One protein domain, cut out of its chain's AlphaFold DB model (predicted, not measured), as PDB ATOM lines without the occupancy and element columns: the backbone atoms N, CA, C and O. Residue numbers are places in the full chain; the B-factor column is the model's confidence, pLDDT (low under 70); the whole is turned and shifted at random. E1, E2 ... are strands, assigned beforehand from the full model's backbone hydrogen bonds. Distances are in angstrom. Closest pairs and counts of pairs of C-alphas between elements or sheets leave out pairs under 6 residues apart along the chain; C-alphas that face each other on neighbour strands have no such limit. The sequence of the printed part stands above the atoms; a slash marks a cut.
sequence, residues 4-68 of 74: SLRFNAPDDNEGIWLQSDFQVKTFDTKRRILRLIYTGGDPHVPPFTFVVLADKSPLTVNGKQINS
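Overview. This is residues 4 to 68 of the 74 residues of an uncharacterized protein of Xanthomonas oryzae pv. oryzae (UniProt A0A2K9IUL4). Picture one twisted wall of five strands, E3 to E7, laid side by side, with a small two-stranded hairpin, E1 and E2, set off over one face toward the end where E3 begins; the opposite face is bare. The hairpin E1 and E2 keeps a gap from the wall: E1 is apart from its five strands, E2 is apart from E4, E5, E6 and E7, and E2 and E3 meet only through their tight link. The printed part has 65 residues with no named helix and seven named strands, E1 to E7 along the chain; the large sheet has the order E3, E4, E5, E6, E7, antiparallel throughout. The class is all strand, and the whole is compact, with a radius of gyration of the C-alphas of 12.1 A and spans of 32 by 24 by 24 A.

Arrangement. Start at E1, residues 5 to 7, and go on to E2, residues 16 to 18: they form an antiparallel hairpin at 156 degrees, with N 5 and O 18 within hydrogen-bond range at 2.9 A. Next comes E3, residues 22 to 28, which meets E2 only through their link. E3 and E4, residues 33 to 38, form a hairpin at 176 degrees; look for N 23 and O 37, 2.8 A apart. E4 and E5, residues 48 to 53, form the next at 179 degrees, with N 36 and O 50 at 2.9 A. E5 and E6, residues 56 to 61, stand at 169 degrees as a hairpin, with N 51 and O 58 at 2.9 A. E6 and E7, residues 64 to 68, form the last hairpin at 156 degrees, with N 59 and O 66 at 2.8 A. E3 to E7 make a meander, each strand the antiparallel neighbour of the one before; E3 and E7 are its edge strands. From edge to edge the strands' lines turn by 40 degrees. E1 is apart from E3, E4, E5, E6 and E7.

Along the chain. Find C-alpha 5 at (113.477, 98.624, 90.231), where E1 begins; E1 covers 6.7 A and E2 6.6 A. From C-alpha 22 at (121.525, 98.295, 93.781), E3 runs 17.0 A, and E4 then runs 16.9 A. E5 covers 16.3 A, E6 16.1 A, and E7 13.2 A, ending at C-alpha 68 at (108.739, 114.441, 93.917).

Size, cuts and confidence. Look to Lys 30 and Pro 43 for the two C-alphas farthest apart, 34.5 A. Residues 4 to 68 run without a cut. No link is long; those from E1 to E2 and from E4 to E5 are short, with 8 and 9 residues. The mean pLDDT of the printed part is 89.6, and no printed residue is under 70.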
ATOM      1  N   SER A   4     113.497  94.251  92.521       86.38
ATOM      2  CA  SER A   4     113.786  94.978  91.290       86.38
ATOM      3  C   SER A   4     113.344  96.433  91.379       86.38
ATOM      4  O   SER A   4     112.457  96.780  92.163       86.38
ATOM      5  N   LEU A   5     113.917  97.263  90.517       88.25
ATOM      6  CA  LEU A   5     113.477  98.624  90.231       88.25
ATOM      7  C   LEU A   5     113.153  98.751  88.746       88.25
ATOM      8  O   LEU A   5     113.848  98.162  87.923       88.25
ATOM      9  N   ARG A   6     112.145  99.557  88.412       89.12
ATOM     10  CA  ARG A   6     111.809  99.901  87.030       89.12
ATOM     11  C   ARG A   6     111.957 101.400  86.819       89.12
ATOM     12  O   ARG A   6     111.413 102.182  87.597       89.12
ATOM     13  N   PHE A   7     112.653 101.781  85.759       84.50
ATOM     14  CA  PHE A   7     112.792 103.162  85.310       84.50
ATOM     15  C   PHE A   7     112.062 103.316  83.992       84.50
ATOM     16  O   PHE A   7     112.317 102.547  83.080       84.50
ATOM     17  N   ASN A   8     111.187 104.308  83.878       84.94
ATOM     18  CA  ASN A   8     110.545 104.638  82.611       84.94
ATOM     19  C   ASN A   8     110.930 106.070  82.252       84.94
ATOM     20  O   ASN A   8     110.916 106.953  83.119       84.94
ATOM     21  N   ALA A   9     111.260 106.307  80.987       79.62
ATOM     22  CA  ALA A   9     111.195 107.660  80.455       79.62
ATOM     23  C   ALA A   9     109.717 108.107  80.363       79.62
ATOM     24  O   ALA A   9     108.814 107.267  80.408       79.62
ATOM     25  N   PRO A  10     109.431 109.415  80.249       79.19
ATOM     26  CA  PRO A  10     108.099 109.860  79.855       79.19
ATOM     27  C   PRO A  10     107.656 109.129  78.578       79.19
ATOM     28  O   PRO A  10     108.455 108.984  77.655       79.19
ATOM     29  N   ASP A  11     106.412 108.648  78.563       83.06
ATOM     30  CA  ASP A  11     105.797 107.888  77.461       83.06
ATOM     31  C   ASP A  11     106.429 106.512  77.144       83.06
ATOM     32  O   ASP A  11     106.069 105.875  76.152       83.06
ATOM     33  N   ASP A  12     107.327 106.010  77.999       84.69
ATOM     34  CA  ASP A  12     107.915 104.673  77.876       84.69
ATOM     35  C   ASP A  12     107.067 103.615  78.597       84.69
ATOM     36  O   ASP A  12     106.846 103.676  79.810       84.69
ATOM     37  N   ASN A  13     106.609 102.621  77.834       78.00
ATOM     38  CA  ASN A  13     105.788 101.519  78.332       78.00
ATOM     39  C   ASN A  13     106.595 100.271  78.701       78.00
ATOM     40  O   ASN A  13     106.058  99.409  79.401       78.00
ATOM     41  N   GLU A  14     107.847 100.156  78.255       85.81
ATOM     42  CA  GLU A  14     108.704  98.984  78.478       85.81
ATOM     43  C   GLU A  14     109.595  99.200  79.706       85.81
ATOM     44  O   GLU A  14     109.619  98.364  80.621       85.81
ATOM     45  N   GLY A  15     110.218 100.374  79.811       87.69
ATOM     46  CA  GLY A  15     111.095 100.719  80.921       87.69
ATOM     47  C   GLY A  15     112.350  99.852  81.017       87.69
ATOM     48  O   GLY A  15     112.505  98.813  80.379       87.69
ATOM     49  N   ILE A  16     113.265 100.268  81.883       87.94
ATOM     50  CA  ILE A  16     114.495  99.549  82.201       87.94
ATOM     51  C   ILE A  16     114.346  98.917  83.580       87.94
ATOM     52  O   ILE A  16     114.077  99.606  84.569       87.94
ATOM     53  N   TRP A  17     114.547  97.603  83.651       89.81
ATOM     54  CA  TRP A  17     114.504  96.842  84.894       89.81
ATOM     55  C   TRP A  17     115.905  96.635  85.458       89.81
ATOM     56  O   TRP A  17     116.724  95.943  84.862       89.81
ATOM     57  N   LEU A  18     116.156  97.166  86.653       88.94
ATOM     58  CA  LEU A  18     117.330  96.810  87.445       88.94
ATOM     59  C   LEU A  18     116.944  95.698  88.418       88.94
ATOM     60  O   LEU A  18     116.135  95.912  89.321       88.94
ATOM     61  N   GLN A  19     117.517  94.512  88.231       86.38
ATOM     62  CA  GLN A  19     117.301  93.341  89.097       86.38
ATOM     63  C   GLN A  19     118.478  93.089  90.055       86.38
ATOM     64  O   GLN A  19     118.348  92.338  91.018       86.38
ATOM     65  N   SER A  20     119.619  93.733  89.811       82.06
ATOM     66  CA  SER A  20     120.855  93.603  90.582       82.06
ATOM     67  C   SER A  20     121.548  94.960  90.748       82.06
ATOM     68  O   SER A  20     121.049  95.990  90.296       82.06
ATOM     69  N   ASP A  21     122.688  94.961  91.444       86.12
ATOM     70  CA  ASP A  21     123.646  96.080  91.500       86.12
ATOM     71  C   ASP A  21     123.148  97.368  92.175       86.12
ATOM     72  O   ASP A  21     123.841  98.388  92.212       86.12
ATOM     73  N   PHE A  22     121.983  97.302  92.821       89.31
ATOM     74  CA  PHE A  22     121.525  98.295  93.781       89.31
ATOM     75  C   PHE A  22     121.582  97.764  95.215       89.31
ATOM     76  O   PHE A  22     121.417  96.580  95.500       89.31
ATOM     77  N   GLN A  23     121.785  98.679  96.157       92.56
ATOM     78  CA  GLN A  23     121.875  98.388  97.579       92.56
ATOM     79  C   GLN A  23     120.741  99.083  98.320       92.56
ATOM     80  O   GLN A  23     120.658 100.314  98.339       92.56
ATOM     81  N   VAL A  24     119.910  98.301  99.005       92.12
ATOM     82  CA  VAL A  24     118.910  98.822  99.943       92.12
ATOM     83  C   VAL A  24     119.592  99.061 101.287       92.12
ATOM     84  O   VAL A  24     119.955  98.117 101.986       92.12
ATOM     85  N   LYS A  25     119.798 100.327 101.656       94.88
ATOM     86  CA  LYS A  25     120.414 100.708 102.940       94.88
ATOM     87  C   LYS A  25     119.394 100.788 104.070       94.88
ATOM     88  O   LYS A  25     119.724 100.509 105.218       94.88
ATOM     89  N   THR A  26     118.163 101.176 103.755       94.06
ATOM     90  CA  THR A  26     117.059 101.242 104.717       94.06
ATOM     91  C   THR A  26     115.759 100.934 103.998       94.06
ATOM     92  O   THR A  26     115.533 101.450 102.907       94.06
ATOM     93  N   PHE A  27     114.914 100.110 104.611       92.38
ATOM     94  CA  PHE A  27     113.547  99.865 104.168       92.38
ATOM     95  C   PHE A  27     112.667  99.644 105.398       92.38
ATOM     96  O   PHE A  27     112.640  98.556 105.969       92.38
ATOM     97  N   ASP A  28     112.006 100.711 105.836       92.12
ATOM     98  CA  ASP A  28     111.128 100.731 107.001       92.12
ATOM     99  C   ASP A  28     109.770 101.292 106.577       92.12
ATOM    100  O   ASP A  28     109.589 102.501 106.443       92.12
ATOM    101  N   THR A  29     108.805 100.403 106.351       88.12
ATOM    102  CA  THR A  29     107.454 100.776 105.917       88.12
ATOM    103  C   THR A  29     106.634 101.417 107.035       88.12
ATOM    104  O   THR A  29     105.778 102.253 106.758       88.12
ATOM    105  N   LYS A  30     106.927 101.101 108.306       90.88
ATOM    106  CA  LYS A  30     106.247 101.709 109.462       90.88
ATOM    107  C   LYS A  30     106.616 103.181 109.593       90.88
ATOM    108  O   LYS A  30     105.746 104.015 109.827       90.88
ATOM    109  N   ARG A  31     107.901 103.497 109.425       92.75
ATOM    110  CA  ARG A  31     108.414 104.878 109.438       92.75
ATOM    111  C   ARG A  31     108.371 105.547 108.066       92.75
ATOM    112  O   ARG A  31     108.666 106.734 107.981       92.75
ATOM    113  N   ARG A  32     107.989 104.807 107.018       93.06
ATOM    114  CA  ARG A  32     107.939 105.257 105.618       93.06
ATOM    115  C   ARG A  32     109.283 105.810 105.139       93.06
ATOM    116  O   ARG A  32     109.369 106.922 104.621       93.06
ATOM    117  N   ILE A  33     110.341 105.029 105.346       94.25
ATOM    118  CA  ILE A  33     111.706 105.362 104.935       94.25
ATOM    119  C   ILE A  33     112.222 104.293 103.976       94.25
ATOM    120  O   ILE A  33     112.285 103.111 104.318       94.25
ATOM    121  N   LEU A  34     112.664 104.722 102.799       93.06
ATOM    122  CA  LEU A  34     113.431 103.901 101.864       93.06
ATOM    123  C   LEU A  34     114.720 104.638 101.522       93.06
ATOM    124  O   LEU A  34     114.700 105.831 101.236       93.06
ATOM    125  N   ARG A  35     115.848 103.931 101.524       94.94
ATOM    126  CA  ARG A  35     117.101 104.435 100.966       94.94
ATOM    127  C   ARG A  35     117.747 103.371 100.103       94.94
ATOM    128  O   ARG A  35     118.088 102.295 100.596       94.94
ATOM    129  N   LEU A  36     117.964 103.719  98.845       93.88
ATOM    130  CA  LEU A  36     118.560 102.863  97.839       93.88
ATOM    131  C   LEU A  36     119.704 103.588  97.137       93.88
ATOM    132  O   LEU A  36     119.623 104.784  96.853       93.88
ATOM    133  N   ILE A  37     120.784 102.856  96.888       94.31
ATOM    134  CA  ILE A  37     121.962 103.354  96.182       94.31
ATOM    135  C   ILE A  37     122.227 102.431  95.007       94.31
ATOM    136  O   ILE A  37     122.343 101.224  95.197       94.31
ATOM    137  N   TYR A  38     122.365 103.007  93.824       93.00
ATOM    138  CA  TYR A  38     122.813 102.316  92.628       93.00
ATOM    139  C   TYR A  38     124.102 102.977  92.142       93.00
ATOM    140  O   TYR A  38     124.129 104.180  91.873       93.00
ATOM    141  N   THR A  39     125.186 102.206  92.080       92.31
ATOM    142  CA  THR A  39     126.526 102.721  91.753       92.31
ATOM    143  C   THR A  39     126.821 102.754  90.255       92.31
ATOM    144  O   THR A  39     127.897 103.204  89.873       92.31
ATOM    145  N   GLY A  40     125.878 102.325  89.411       89.00
ATOM    146  CA  GLY A  40     126.089 102.150  87.974       89.00
ATOM    147  C   GLY A  40     126.435 100.708  87.604       89.00
ATOM    148  O   GLY A  40     126.724  99.886  88.472       89.00
ATOM    149  N   GLY A  41     126.396 100.421  86.303       87.31
ATOM    150  CA  GLY A  41     126.652  99.097  85.723       87.31
ATOM    151  C   GLY A  41     125.933  98.928  84.384       87.31
ATOM    152  O   GLY A  41     126.537  98.526  83.396       87.31
ATOM    153  N   ASP A  42     124.671  99.346  84.338       87.06
ATOM    154  CA  ASP A  42     123.890  99.500  83.112       87.06
ATOM    155  C   ASP A  42     124.188 100.859  82.440       87.06
ATOM    156  O   ASP A  42     124.092 101.894  83.108       87.06
ATOM    157  N   PRO A  43     124.539 100.894  81.141       87.19
ATOM    158  CA  PRO A  43     124.862 102.133  80.428       87.19
ATOM    159  C   PRO A  43     123.659 103.062  80.202       87.19
ATOM    160  O   PRO A  43     123.856 104.246  79.923       87.19
ATOM    161  N   HIS A  44     122.428 102.564  80.322       86.25
ATOM    162  CA  HIS A  44     121.206 103.341  80.112       86.25
ATOM    163  C   HIS A  44     120.709 104.018  81.392       86.25
ATOM    164  O   HIS A  44     119.878 104.924  81.323       86.25
ATOM    165  N   VAL A  45     121.211 103.603  82.562       87.00
ATOM    166  CA  VAL A  45     120.798 104.156  83.856       87.00
ATOM    167  C   VAL A  45     121.998 104.799  84.552       87.00
ATOM    168  O   VAL A  45     122.920 104.092  84.965       87.00
ATOM    169  N   PRO A  46     122.013 106.131  84.738       89.88
ATOM    170  CA  PRO A  46     123.083 106.784  85.482       89.88
ATOM    171  C   PRO A  46     123.067 106.358  86.961       89.88
ATOM    172  O   PRO A  46     121.999 106.059  87.499       89.88
ATOM    173  N   PRO A  47     124.216 106.374  87.661       92.75
ATOM    174  CA  PRO A  47     124.257 106.155  89.102       92.75
ATOM    175  C   PRO A  47     123.326 107.117  89.844       92.75
ATOM    176  O   PRO A  47     123.245 108.309  89.520       92.75
ATOM    177  N   PHE A  48     122.647 106.618  90.874       92.62
ATOM    178  CA  PHE A  48     121.699 107.426  91.631       92.62
ATOM    179  C   PHE A  48     121.607 107.018  93.102       92.62
ATOM    180  O   PHE A  48     121.912 105.896  93.510       92.62
ATOM    181  N   THR A  49     121.147 107.965  93.915       94.38
ATOM    182  CA  THR A  49     120.667 107.708  95.274       94.38
ATOM    183  C   THR A  49     119.197 108.072  95.333       94.38
ATOM    184  O   THR A  49     118.834 109.220  95.085       94.38
ATOM    185  N   PHE A  50     118.360 107.098  95.670       92.69
ATOM    186  CA  PHE A  50     116.930 107.297  95.838       92.69
ATOM    187  C   PHE A  50     116.572 107.206  97.316       92.69
ATOM    188  O   PHE A  50     116.898 106.222  97.990       92.69
ATOM    189  N   VAL A  51     115.926 108.247  97.826       94.00
ATOM    190  CA  VAL A  51     115.460 108.315  99.207       94.00
ATOM    191  C   VAL A  51     113.964 108.577  99.190       94.00
ATOM    192  O   VAL A  51     113.494 109.422  98.442       94.00
ATOM    193  N   VAL A  52     113.223 107.881 100.043       93.00
ATOM    194  CA  VAL A  52     111.846 108.227 100.389       93.00
ATOM    195  C   VAL A  52     111.811 108.559 101.870       93.00
ATOM    196  O   VAL A  52     112.302 107.781 102.689       93.00
ATOM    197  N   LEU A  53     111.234 109.710 102.196       92.94
ATOM    198  CA  LEU A  53     110.953 110.158 103.554       92.94
ATOM    199  C   LEU A  53     109.475 110.526 103.625       92.94
ATOM    200  O   LEU A  53     109.069 111.554 103.084       92.94
ATOM    201  N   ALA A  54     108.686 109.686 104.294       91.00
ATOM    202  CA  ALA A  54     107.236 109.814 104.366       91.00
ATOM    203  C   ALA A  54     106.594 109.885 102.968       91.00
ATOM    204  O   ALA A  54     106.518 108.866 102.288       91.00
ATOM    205  N   ASP A  55     106.135 111.057 102.552       91.19
ATOM    206  CA  ASP A  55     105.436 111.340 101.296       91.19
ATOM    207  C   ASP A  55     106.320 112.054 100.258       91.19
ATOM    208  O   ASP A  55     105.832 112.506  99.221       91.19
ATOM    209  N   LYS A  56     107.625 112.171 100.522       91.69
ATOM    210  CA  LYS A  56     108.598 112.818  99.635       91.69
ATOM    211  C   LYS A  56     109.619 111.816  99.133       91.69
ATOM    212  O   LYS A  56     110.129 111.007  99.906       91.69
ATOM    213  N   SER A  57     109.987 111.940  97.865       91.38
ATOM    214  CA  SER A  57     110.983 111.096  97.208       91.38
ATOM    215  C   SER A  57     112.114 111.920  96.579       91.38
ATOM    216  O   SER A  57     112.094 112.192  95.379       91.38
ATOM    217  N   PRO A  58     113.115 112.360  97.364       91.00
ATOM    218  CA  PRO A  58     114.343 112.905  96.800       91.00
ATOM    219  C   PRO A  58     115.102 111.855  95.972       91.00
ATOM    220  O   PRO A  58     115.542 110.823  96.489       91.00
ATOM    221  N   LEU A  59     115.309 112.149  94.692       90.06
ATOM    222  CA  LEU A  59     116.158 111.386  93.785       90.06
ATOM    223  C   LEU A  59     117.384 112.225  93.417       90.06
ATOM    224  O   LEU A  59     117.248 113.293  92.824       90.06
ATOM    225  N   THR A  60     118.579 111.728  93.719       92.44
ATOM    226  CA  THR A  60     119.834 112.366  93.306       92.44
ATOM    227  C   THR A  60     120.466 111.582  92.167       92.44
ATOM    228  O   THR A  60     120.840 110.426  92.358       92.44
ATOM    229  N   VAL A  61     120.634 112.228  91.013       88.81
ATOM    230  CA  VAL A  61     121.280 111.677  89.810       88.81
ATOM    231  C   VAL A  61     122.360 112.648  89.356       88.81
ATOM    232  O   VAL A  61     122.086 113.838  89.209       88.81
ATOM    233  N   ASN A  62     123.589 112.170  89.143       88.69
ATOM    234  CA  ASN A  62     124.718 113.000  88.689       88.69
ATOM    235  C   ASN A  62     124.895 114.311  89.493       88.69
ATOM    236  O   ASN A  62     125.167 115.370  88.935       88.69
ATOM    237  N   GLY A  63     124.679 114.263  90.813       85.69
ATOM    238  CA  GLY A  63     124.786 115.428  91.703       85.69
ATOM    239  C   GLY A  63     123.599 116.401  91.666       85.69
ATOM    240  O   GLY A  63     123.553 117.322  92.479       85.69
ATOM    241  N   LYS A  64     122.609 116.193  90.790       91.88
ATOM    242  CA  LYS A  64     121.359 116.960  90.764       91.88
ATOM    243  C   LYS A  64     120.284 116.242  91.570       91.88
ATOM    244  O   LYS A  64     120.049 115.054  91.369       91.88
ATOM    245  N   GLN A  65     119.602 116.979  92.442       93.19
ATOM    246  CA  GLN A  65     118.456 116.473  93.192       93.19
ATOM    247  C   GLN A  65     117.144 116.830  92.484       93.19
ATOM    248  O   GLN A  65     116.929 117.969  92.070       93.19
ATOM    249  N   ILE A  66     116.264 115.845  92.376       90.31
ATOM    250  CA  ILE A  66     114.890 115.951  91.894       90.31
ATOM    251  C   ILE A  66     114.000 115.594  93.081       90.31
ATOM    252  O   ILE A  66     114.207 114.569  93.723       90.31
ATOM    253  N   ASN A  67     113.035 116.451  93.402       92.19
ATOM    254  CA  ASN A  67     112.079 116.197  94.473       92.19
ATOM    255  C   ASN A  67     110.715 115.905  93.862       92.19
ATOM    256  O   ASN A  67     110.214 116.698  93.067       92.19
ATOM    257  N   SER A  68     110.105 114.806  94.283       88.38
ATOM    258  CA  SER A  68     108.739 114.441  93.917       88.38
ATOM    259  C   SER A  68     107.935 114.043  95.149       88.38
ATOM    260  O   SER A  68     108.492 113.733  96.207       88.38
TER     261      SER A  68